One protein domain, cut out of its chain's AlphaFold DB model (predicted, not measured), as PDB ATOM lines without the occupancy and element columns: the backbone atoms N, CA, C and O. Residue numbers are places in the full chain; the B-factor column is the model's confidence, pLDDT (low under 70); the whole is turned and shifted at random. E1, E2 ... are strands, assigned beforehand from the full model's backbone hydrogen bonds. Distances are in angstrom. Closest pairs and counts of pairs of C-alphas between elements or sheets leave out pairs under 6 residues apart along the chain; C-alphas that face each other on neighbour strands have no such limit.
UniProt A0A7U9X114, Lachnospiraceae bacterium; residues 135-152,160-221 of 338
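What this domain is: This is residues 135 to 152 and 160 to 221 of the 338 residues of a protein of Lachnospiraceae bacterium (UniProt A0A7U9X114). A strongly twisted antiparallel sheet is built on two long hairpins, E3 with E4 and E4 with E5; short E1 runs beside one end of E5, and E2 lies beside E5 farther along the same edge. A long first stretch without named elements, residues 135 to 152, runs away from the sheet toward its end at Glu 152. The printed part has 80 residues with five named strands, E1 to E5 in that order, and no named helix; the sheet's order is E1, E5, E4, E3. The class is all strand, with 33 of the 80 residues in named elements. The whole is only just loose, close to compact, with a radius of gyration of the C-alphas of 14.1 A, and flat, spanning 40 by 37 by 19 A.

How they stand to each other: E5, residues 208 to 217, and E4, residues 197 to 205, are inner strands and antiparallel neighbours at 160 degrees; N 213 and O 201 are within hydrogen-bond range at 2.9 A. E3, residues 183 to 188, is an edge strand, antiparallel to E4 at 157 degrees, with N 185 and O 202 at 2.8 A. E3, E4 and E5 form a meander, each strand the antiparallel neighbour of the one before. The other edge strand is E1, residues 163 to 165, antiparallel to E5 at 150 degrees, with N 164 and O 216 at 2.9 A. From edge to edge the strands' lines turn by 44 degrees and the way across the sheet by 88 degrees. E2, residues 170 to 174, pairs with no named strand; its closest C-alphas to E5 are those of Val 171 and Gly 211, 4.6 A apart. E1 and E3 are apart, and E2 is apart from both E1 and E3.

Where its parts are: E5 is the longest strand, 28.5 A from C-alpha 208 to C-alpha 217, which is at (199.814, 186.535, 62.345). E4 measures 24.2 A, E3 16.8 A and E2 13.3 A. E1 has three residues and begins with C-alpha 163 at (203.857, 184.462, 62.905).

The domain as a whole: The C-alphas farthest apart are those of Glu 152 and Val 208, at 43.5 A. Residues 153 to 159 are not printed, and C-alphas 152 and 160 are 14.4 A apart across that cut. The links E1 to E2 and E4 to E5 are tight, and E2 to E3 and E3 to E4 are short. The mean pLDDT of the printed part is 80.8; it is under 70 in residues 142 to 152, 160 to 161, 191 to 195 and 218 to 221.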
ATOM      1  N   ARG A 135     202.248 171.404  64.529       86.88
ATOM      2  CA  ARG A 135     202.937 172.411  65.352       86.88
ATOM      3  C   ARG A 135     204.157 171.852  66.092       86.88
ATOM      4  O   ARG A 135     205.175 172.527  66.168       86.88
ATOM      5  N   ASP A 136     204.055 170.633  66.619       88.44
ATOM      6  CA  ASP A 136     205.118 170.045  67.445       88.44
ATOM      7  C   ASP A 136     206.256 169.418  66.619       88.44
ATOM      8  O   ASP A 136     207.316 169.127  67.168       88.44
ATOM      9  N   ASN A 137     206.041 169.173  65.320       90.12
ATOM     10  CA  ASN A 137     206.986 168.446  64.461       90.12
ATOM     11  C   ASN A 137     207.512 169.278  63.283       90.12
ATOM     12  O   ASN A 137     208.574 168.972  62.737       90.12
ATOM     13  N   GLU A 138     206.797 170.326  62.880       85.88
ATOM     14  CA  GLU A 138     207.253 171.259  61.860       85.88
ATOM     15  C   GLU A 138     208.392 172.113  62.423       85.88
ATOM     16  O   GLU A 138     208.251 172.773  63.448       85.88
ATOM     17  N   THR A 139     209.539 172.090  61.747       80.31
ATOM     18  CA  THR A 139     210.761 172.809  62.151       80.31
ATOM     19  C   THR A 139     211.233 173.793  61.090       80.31
ATOM     20  O   THR A 139     211.959 174.730  61.398       80.31
ATOM     21  N   LYS A 140     210.812 173.616  59.834       76.69
ATOM     22  CA  LYS A 140     211.210 174.457  58.703       76.69
ATOM     23  C   LYS A 140     210.444 175.776  58.681       76.69
ATOM     24  O   LYS A 140     211.003 176.795  58.287       76.69
ATOM     25  N   TYR A 141     209.170 175.742  59.070       74.62
ATOM     26  CA  TYR A 141     208.289 176.917  59.090       74.62
ATOM     27  C   TYR A 141     207.867 177.339  60.499       74.62
ATOM     28  O   TYR A 141     207.107 178.296  60.647       74.62
ATOM     29  N   ASN A 142     208.338 176.637  61.530       64.19
ATOM     30  CA  ASN A 142     208.096 177.038  62.903       64.19
ATOM     31  C   ASN A 142     209.041 178.192  63.271       64.19
ATOM     32  O   ASN A 142     210.259 178.035  63.301       64.19
ATOM     33  N   ILE A 143     208.453 179.366  63.505       61.47
ATOM     34  CA  ILE A 143     209.143 180.613  63.865       61.47
ATOM     35  C   ILE A 143     209.134 180.783  65.400       61.47
ATOM     36  O   ILE A 143     209.296 181.882  65.912       61.47
ATOM     37  N   ASP A 144     208.962 179.702  66.169       56.41
ATOM     38  CA  ASP A 144     209.175 179.733  67.621       56.41
ATOM     39  C   ASP A 144     210.661 180.013  67.959       56.41
ATOM     40  O   ASP A 144     210.955 180.572  69.012       56.41
ATOM     41  N   THR A 145     211.611 179.712  67.060       49.97
ATOM     42  CA  THR A 145     213.034 180.059  67.229       49.97
ATOM     43  C   THR A 145     213.400 181.297  66.422       49.97
ATOM     44  O   THR A 145     213.993 181.228  65.342       49.97
ATOM     45  N   ILE A 146     213.073 182.454  66.981       54.69
ATOM     46  CA  ILE A 146     213.652 183.737  66.596       54.69
ATOM     47  C   ILE A 146     215.068 183.858  67.210       54.69
ATOM     48  O   ILE A 146     215.411 184.839  67.847       54.69
ATOM     49  N   ASP A 147     215.967 182.908  66.941       51.72
ATOM     50  CA  ASP A 147     217.402 183.068  67.276       51.72
ATOM     51  C   ASP A 147     218.026 184.294  66.562       51.72
ATOM     52  O   ASP A 147     219.127 184.733  66.879       51.72
ATOM     53  N   PHE A 148     217.328 184.862  65.570       52.22
ATOM     54  CA  PHE A 148     217.753 186.054  64.835       52.22
ATOM     55  C   PHE A 148     217.371 187.390  65.503       52.22
ATOM     56  O   PHE A 148     218.051 188.386  65.262       52.22
ATOM     57  N   PHE A 149     216.309 187.441  66.320       52.06
ATOM     58  CA  PHE A 149     215.928 188.656  67.067       52.06
ATOM     59  C   PHE A 149     216.030 188.489  68.592       52.06
ATOM     60  O   PHE A 149     215.820 189.466  69.308       52.06
ATOM     61  N   ASP A 150     216.405 187.305  69.085       48.53
ATOM     62  CA  ASP A 150     216.707 187.064  70.496       48.53
ATOM     63  C   ASP A 150     218.101 187.618  70.834       48.53
ATOM     64  O   ASP A 150     219.120 186.929  70.870       48.53
ATOM     65  N   THR A 151     218.188 188.936  70.994       53.75
ATOM     66  CA  THR A 151     219.337 189.536  71.671       53.75
ATOM     67  C   THR A 151     219.149 189.339  73.171       53.75
ATOM     68  O   THR A 151     218.143 189.802  73.699       53.75
ATOM     69  N   GLU A 152     220.150 188.777  73.869       53.34
ATOM     70  CA  GLU A 152     220.198 188.555  75.338       53.34
ATOM     71  C   GLU A 152     219.839 189.791  76.205       53.34
ATOM     72  O   GLU A 152     219.694 189.713  77.429       53.34
ATOM     73  N   THR A 160     207.632 188.249  71.270       61.38
ATOM     74  CA  THR A 160     206.566 187.346  70.814       61.38
ATOM     75  C   THR A 160     206.690 187.103  69.306       61.38
ATOM     76  O   THR A 160     206.858 188.060  68.542       61.38
ATOM     77  N   PRO A 161     206.621 185.842  68.841       65.00
ATOM     78  CA  PRO A 161     206.764 185.541  67.425       65.00
ATOM     79  C   PRO A 161     205.624 186.185  66.636       65.00
ATOM     80  O   PRO A 161     204.458 186.000  66.962       65.00
ATOM     81  N   LEU A 162     205.949 186.941  65.582       71.81
ATOM     82  CA  LEU A 162     204.964 187.663  64.759       71.81
ATOM     83  C   LEU A 162     204.057 186.714  63.952       71.81
ATOM     84  O   LEU A 162     202.965 187.099  63.529       71.81
ATOM     85  N   ILE A 163     204.510 185.481  63.726       77.44
ATOM     86  CA  ILE A 163     203.857 184.462  62.905       77.44
ATOM     87  C   ILE A 163     203.821 183.158  63.700       77.44
ATOM     88  O   ILE A 163     204.833 182.753  64.263       77.44
ATOM     89  N   SER A 164     202.676 182.481  63.702       79.81
ATOM     90  CA  SER A 164     202.494 181.183  64.355       79.81
ATOM     91  C   SER A 164     201.773 180.197  63.441       79.81
ATOM     92  O   SER A 164     200.908 180.593  62.657       79.81
ATOM     93  N   ILE A 165     202.079 178.908  63.585       85.12
ATOM     94  CA  ILE A 165     201.274 177.830  62.997       85.12
ATOM     95  C   ILE A 165     199.927 177.767  63.732       85.12
ATOM     96  O   ILE A 165     199.877 177.876  64.959       85.12
ATOM     97  N   GLU A 166     198.839 177.598  62.984       85.06
ATOM     98  CA  GLU A 166     197.496 177.423  63.530       85.06
ATOM     99  C   GLU A 166     197.421 176.236  64.511       85.06
ATOM    100  O   GLU A 166     197.966 175.152  64.277       85.06
ATOM    101  N   ASN A 167     196.732 176.457  65.633       83.38
ATOM    102  CA  ASN A 167     196.585 175.462  66.694       83.38
ATOM    103  C   ASN A 167     195.711 174.276  66.257       83.38
ATOM    104  O   ASN A 167     194.844 174.409  65.403       83.38
ATOM    105  N   ASP A 168     195.907 173.125  66.909       84.31
ATOM    106  CA  ASP A 168     195.137 171.882  66.698       84.31
ATOM    107  C   ASP A 168     195.208 171.296  65.271       84.31
ATOM    108  O   ASP A 168     194.427 170.419  64.904       84.31
ATOM    109  N   THR A 169     196.195 171.716  64.477       90.19
ATOM    110  CA  THR A 169     196.469 171.175  63.141       90.19
ATOM    111  C   THR A 169     197.306 169.894  63.208       90.19
ATOM    112  O   THR A 169     198.191 169.728  64.057       90.19
ATOM    113  N   TYR A 170     197.011 168.936  62.330       93.88
ATOM    114  CA  TYR A 170     197.653 167.622  62.330       93.88
ATOM    115  C   TYR A 170     197.654 166.976  60.948       93.88
ATOM    116  O   TYR A 170     196.817 167.284  60.105       93.88
ATOM    117  N   VAL A 171     198.559 166.017  60.759       95.50
ATOM    118  CA  VAL A 171     198.555 165.094  59.619       95.50
ATOM    119  C   VAL A 171     198.167 163.686  60.062       95.50
ATOM    120  O   VAL A 171     198.359 163.308  61.225       95.50
ATOM    121  N   ILE A 172     197.637 162.896  59.130       95.94
ATOM    122  CA  ILE A 172     197.385 161.463  59.323       95.94
ATOM    123  C   ILE A 172     198.416 160.673  58.523       95.94
ATOM    124  O   ILE A 172     198.481 160.778  57.301       95.94
ATOM    125  N   LEU A 173     199.207 159.855  59.213       96.31
ATOM    126  CA  LEU A 173     200.282 159.067  58.614       96.31
ATOM    127  C   LEU A 173     200.114 157.579  58.928       96.31
ATOM    128  O   LEU A 173     199.596 157.244  59.998       96.31
ATOM    129  N   PRO A 174     200.582 156.672  58.050       96.75
ATOM    130  CA  PRO A 174     200.756 155.275  58.414       96.75
ATOM    131  C   PRO A 174     201.632 155.147  59.662       96.75
ATOM    132  O   PRO A 174     202.580 155.908  59.857       96.75
ATOM    133  N   ASN A 175     201.379 154.133  60.483       95.75
ATOM    134  CA  ASN A 175     202.153 153.898  61.705       95.75
ATOM    135  C   ASN A 175     203.642 153.625  61.451       95.75
ATOM    136  O   ASN A 175     204.448 153.752  62.368       95.75
ATOM    137  N   THR A 176     204.002 153.266  60.219       95.44
ATOM    138  CA  THR A 176     205.374 153.017  59.769       95.44
ATOM    139  C   THR A 176     206.102 154.262  59.259       95.44
ATOM    140  O   THR A 176     207.282 154.152  58.947       95.44
ATOM    141  N   ALA A 177     205.413 155.397  59.113       96.00
ATOM    142  CA  ALA A 177     205.982 156.647  58.619       96.00
ATOM    143  C   ALA A 177     206.171 157.647  59.766       96.00
ATOM    144  O   ALA A 177     205.414 157.647  60.743       96.00
ATOM    145  N   GLU A 178     207.158 158.522  59.629       94.94
ATOM    146  CA  GLU A 178     207.381 159.643  60.538       94.94
ATOM    147  C   GLU A 178     207.056 160.978  59.866       94.94
ATOM    148  O   GLU A 178     206.934 161.071  58.646       94.94
ATOM    149  N   PHE A 179     206.897 162.038  60.664       94.81
ATOM    150  CA  PHE A 179     206.568 163.367  60.134       94.81
ATOM    151  C   PHE A 179     207.609 163.867  59.121       94.81
ATOM    152  O   PHE A 179     207.257 164.522  58.147       94.81
ATOM    153  N   SER A 180     208.881 163.500  59.306       93.94
ATOM    154  CA  SER A 180     209.976 163.825  58.384       93.94
ATOM    155  C   SER A 180     209.814 163.235  56.983       93.94
ATOM    156  O   SER A 180     210.465 163.711  56.056       93.94
ATOM    157  N   ASP A 181     208.981 162.203  56.823       95.00
ATOM    158  CA  ASP A 181     208.711 161.584  55.524       95.00
ATOM    159  C   ASP A 181     207.653 162.363  54.721       95.00
ATOM    160  O   ASP A 181     207.447 162.092  53.536       95.00
ATOM    161  N   ALA A 182     206.958 163.316  55.352       94.94
ATOM    162  CA  ALA A 182     205.992 164.176  54.687       94.94
ATOM    163  C   ALA A 182     206.694 165.286  53.890       94.94
ATOM    164  O   ALA A 182     207.641 165.920  54.353       94.94
ATOM    165  N   VAL A 183     206.182 165.568  52.693       94.94
ATOM    166  CA  VAL A 183     206.669 166.634  51.815       94.94
ATOM    167  C   VAL A 183     205.752 167.857  51.943       94.94
ATOM    168  O   VAL A 183     204.593 167.779  51.513       94.94
ATOM    169  N   PRO A 184     206.234 168.985  52.508       94.31
ATOM    170  CA  PRO A 184     205.453 170.209  52.639       94.31
ATOM    171  C   PRO A 184     205.540 171.097  51.389       94.31
ATOM    172  O   PRO A 184     206.626 171.350  50.861       94.31
ATOM    173  N   THR A 185     204.406 171.660  50.979       93.50
ATOM    174  CA  THR A 185     204.273 172.648  49.896       93.50
ATOM    175  C   THR A 185     203.618 173.916  50.439       93.50
ATOM    176  O   THR A 185     202.556 173.837  51.047       93.50
ATOM    177  N   LEU A 186     204.243 175.078  50.234       90.94
ATOM    178  CA  LEU A 186     203.773 176.367  50.755       90.94
ATOM    179  C   LEU A 186     203.019 177.159  49.678       90.94
ATOM    180  O   LEU A 186     203.545 177.363  48.584       90.94
ATOM    181  N   THR A 187     201.842 177.673  50.031       91.38
ATOM    182  CA  THR A 187     201.020 178.557  49.196       91.38
ATOM    183  C   THR A 187     200.749 179.854  49.951       91.38
ATOM    184  O   THR A 187     200.190 179.822  51.042       91.38
ATOM    185  N   TYR A 188     201.131 181.006  49.398       88.38
ATOM    186  CA  TYR A 188     200.891 182.304  50.039       88.38
ATOM    187  C   TYR A 188     199.447 182.770  49.838       88.38
ATOM    188  O   TYR A 188     198.888 182.609  48.752       88.38
ATOM    189  N   ALA A 189     198.861 183.357  50.882       83.38
ATOM    190  CA  ALA A 189     197.540 183.963  50.804       83.38
ATOM    191  C   ALA A 189     197.591 185.255  49.974       83.38
ATOM    192  O   ALA A 189     198.577 185.996  50.008       83.38
ATOM    193  N   ASP A 190     196.523 185.522  49.223       79.06
ATOM    194  CA  ASP A 190     196.399 186.760  48.458       79.06
ATOM    195  C   ASP A 190     196.100 187.935  49.405       79.06
ATOM    196  O   ASP A 190     195.356 187.786  50.375       79.06
ATOM    197  N   GLN A 191     196.655 189.120  49.140       64.06
ATOM    198  CA  GLN A 191     196.596 190.265  50.073       64.06
ATOM    199  C   GLN A 191     195.202 190.906  50.205       64.06
ATOM    200  O   GLN A 191     195.044 191.938  50.854       64.06
ATOM    201  N   SER A 192     194.185 190.327  49.567       58.62
ATOM    202  CA  SER A 192     192.837 190.881  49.461       58.62
ATOM    203  C   SER A 192     191.841 190.357  50.500       58.62
ATOM    204  O   SER A 192     190.688 190.784  50.478       58.62
ATOM    205  N   SER A 193     192.226 189.421  51.372       56.59
ATOM    206  CA  SER A 193     191.335 188.883  52.405       56.59
ATOM    207  C   SER A 193     191.619 189.500  53.778       56.59
ATOM    208  O   SER A 193     192.759 189.521  54.231       56.59
ATOM    209  N   ASP A 194     190.568 189.935  54.488       58.22
ATOM    210  CA  ASP A 194     190.584 190.387  55.900       58.22
ATOM    211  C   ASP A 194     190.933 189.248  56.897       58.22
ATOM    212  O   ASP A 194     190.467 189.193  58.038       58.22
ATOM    213  N   THR A 195     191.728 188.272  56.466       69.94
ATOM    214  CA  THR A 195     192.104 187.080  57.218       69.94
ATOM    215  C   THR A 195     193.498 187.250  57.803       69.94
ATOM    216  O   THR A 195     194.420 187.661  57.110       69.94
ATOM    217  N   ASN A 196     193.699 186.821  59.049       81.88
ATOM    218  CA  ASN A 196     195.023 186.765  59.682       81.88
ATOM    219  C   ASN A 196     195.979 185.718  59.054       81.88
ATOM    220  O   ASN A 196     197.056 185.498  59.601       81.88
ATOM    221  N   VAL A 197     195.582 185.041  57.973       86.81
ATOM    222  CA  VAL A 197     196.341 183.968  57.313       86.81
ATOM    223  C   VAL A 197     197.349 184.570  56.335       86.81
ATOM    224  O   VAL A 197     196.992 185.385  55.493       86.81
ATOM    225  N   ILE A 198     198.607 184.148  56.447       87.25
ATOM    226  CA  ILE A 198     199.744 184.597  55.631       87.25
ATOM    227  C   ILE A 198     200.010 183.604  54.500       87.25
ATOM    228  O   ILE A 198     200.286 183.986  53.364       87.25
ATOM    229  N   ALA A 199     199.963 182.315  54.829       88.62
ATOM    230  CA  ALA A 199     200.204 181.219  53.904       88.62
ATOM    231  C   ALA A 199     199.599 179.923  54.451       88.62
ATOM    232  O   ALA A 199     199.376 179.802  55.654       88.62
ATOM    233  N   SER A 200     199.399 178.945  53.578       91.25
ATOM    234  CA  SER A 200     198.982 177.589  53.923       91.25
ATOM    235  C   SER A 200     200.080 176.606  53.525       91.25
ATOM    236  O   SER A 200     200.663 176.712  52.442       91.25
ATOM    237  N   ILE A 201     200.386 175.663  54.410       92.44
ATOM    238  CA  ILE A 201     201.323 174.569  54.166       92.44
ATOM    239  C   ILE A 201     200.502 173.305  53.940       92.44
ATOM    240  O   ILE A 201     199.744 172.888  54.810       92.44
ATOM    241  N   HIS A 202     200.672 172.678  52.783       94.56
ATOM    242  CA  HIS A 202     200.045 171.408  52.431       94.56
ATOM    243  C   HIS A 202     201.066 170.279  52.537       94.56
ATOM    244  O   HIS A 202     202.148 170.374  51.959       94.56
ATOM    245  N   TYR A 203     200.721 169.198  53.228       95.50
ATOM    246  CA  TYR A 203     201.593 168.042  53.406       95.50
ATOM    247  C   TYR A 203     201.126 166.874  52.543       95.50
ATOM    248  O   TYR A 203     199.942 166.527  52.512       95.50
ATOM    249  N   THR A 204     202.080 166.229  51.876       96.62
ATOM    250  CA  THR A 204     201.844 165.008  51.098       96.62
ATOM    251  C   THR A 204     202.767 163.881  51.549       96.62
ATOM    252  O   THR A 204     203.894 164.125  51.970       96.62
ATOM    253  N   TYR A 205     202.300 162.640  51.454       96.06
ATOM    254  CA  TYR A 205     203.108 161.436  51.643       96.06
ATOM    255  C   TYR A 205     202.877 160.503  50.460       96.06
ATOM    256  O   TYR A 205     201.743 160.099  50.210       96.06
ATOM    257  N   SER A 206     203.940 160.165  49.724       94.06
ATOM    258  CA  SER A 206     203.836 159.402  48.465       94.06
ATOM    259  C   SER A 206     202.785 159.987  47.502       94.06
ATOM    260  O   SER A 206     201.929 159.262  47.002       94.06
ATOM    261  N   ASP A 207     202.808 161.313  47.316       93.38
ATOM    262  CA  ASP A 207     201.861 162.096  46.498       93.38
ATOM    263  C   ASP A 207     200.391 162.092  46.973       93.38
ATOM    264  O   ASP A 207     199.519 162.657  46.312       93.38
ATOM    265  N   VAL A 208     200.094 161.511  48.142       93.94
ATOM    266  CA  VAL A 208     198.759 161.542  48.757       93.94
ATOM    267  C   VAL A 208     198.682 162.697  49.762       93.94
ATOM    268  O   VAL A 208     199.560 162.793  50.621       93.94
ATOM    269  N   PRO A 209     197.659 163.571  49.706       94.31
ATOM    270  CA  PRO A 209     197.473 164.622  50.704       94.31
ATOM    271  C   PRO A 209     197.135 164.014  52.071       94.31
ATOM    272  O   PRO A 209     196.234 163.183  52.181       94.31
ATOM    273  N   ILE A 210     197.856 164.437  53.110       94.56
ATOM    274  CA  ILE A 210     197.728 163.891  54.477       94.56
ATOM    275  C   ILE A 210     197.302 164.925  55.524       94.56
ATOM    276  O   ILE A 210     197.031 164.558  56.669       94.56
ATOM    277  N   GLY A 211     197.259 166.201  55.147       92.19
ATOM    278  CA  GLY A 211     196.827 167.307  55.992       92.19
ATOM    279  C   GLY A 211     197.424 168.635  55.544       92.19
ATOM    280  O   GLY A 211     198.300 168.690  54.675       92.19
ATOM    281  N   ASP A 212     196.952 169.706  56.157       92.50
ATOM    282  CA  ASP A 212     197.386 171.070  55.901       92.50
ATOM    283  C   ASP A 212     197.325 171.904  57.186       92.50
ATOM    284  O   ASP A 212     196.707 171.514  58.181       92.50
ATOM    285  N   CYS A 213     198.029 173.033  57.189       91.75
ATOM    286  CA  CYS A 213     197.951 174.016  58.260       91.75
ATOM    287  C   CYS A 213     198.120 175.436  57.721       91.75
ATOM    288  O   CYS A 213     198.779 175.663  56.704       91.75
ATOM    289  N   ASN A 214     197.560 176.408  58.436       90.75
ATOM    290  CA  ASN A 214     197.746 177.818  58.127       90.75
ATOM    291  C   ASN A 214     198.859 178.433  58.981       90.75
ATOM    292  O   ASN A 214     198.982 178.161  60.176       90.75
ATOM    293  N   LEU A 215     199.638 179.318  58.366       87.94
ATOM    294  CA  LEU A 215     200.501 180.280  59.039       87.94
ATOM    295  C   LEU A 215     199.704 181.561  59.257       87.94
ATOM    296  O   LEU A 215     199.202 182.150  58.298       87.94
ATOM    297  N   VAL A 216     199.594 182.000  60.506       86.38
ATOM    298  CA  VAL A 216     198.791 183.164  60.893       86.38
ATOM    299  C   VAL A 216     199.627 184.211  61.615       86.38
ATOM    300  O   VAL A 216     200.596 183.877  62.295       86.38
ATOM    301  N   PHE A 217     199.239 185.482  61.510       78.62
ATOM    302  CA  PHE A 217     199.814 186.535  62.345       78.62
ATOM    303  C   PHE A 217     199.431 186.333  63.812       78.62
ATOM    304  O   PHE A 217     198.247 186.188  64.148       78.62
ATOM    305  N   TYR A 218     200.427 186.401  64.690       69.38
ATOM    306  CA  TYR A 218     200.215 186.397  66.127       69.38
ATOM    307  C   TYR A 218     199.552 187.713  66.548       69.38
ATOM    308  O   TYR A 218     200.121 188.798  66.418       69.38
ATOM    309  N   LYS A 219     198.317 187.642  67.054       60.50
ATOM    310  CA  LYS A 219     197.645 188.807  67.646       60.50
ATOM    311  C   LYS A 219     198.120 188.977  69.087       60.50
ATOM    312  O   LYS A 219     197.511 188.436  70.005       60.50
ATOM    313  N   SER A 220     199.177 189.766  69.280       52.59
ATOM    314  CA  SER A 220     199.526 190.280  70.607       52.59
ATOM    315  C   SER A 220     198.471 191.298  71.049       52.59
ATOM    316  O   SER A 220     198.208 192.290  70.364       52.59
ATOM    317  N   SER A 221     197.828 191.061  72.193       49.41
ATOM    318  CA  SER A 221     197.024 192.077  72.871       49.41
ATOM    319  C   SER A 221     197.965 193.051  73.581       49.41
ATOM    320  O   SER A 221     198.152 192.964  74.794       49.41
TER     321      SER A 221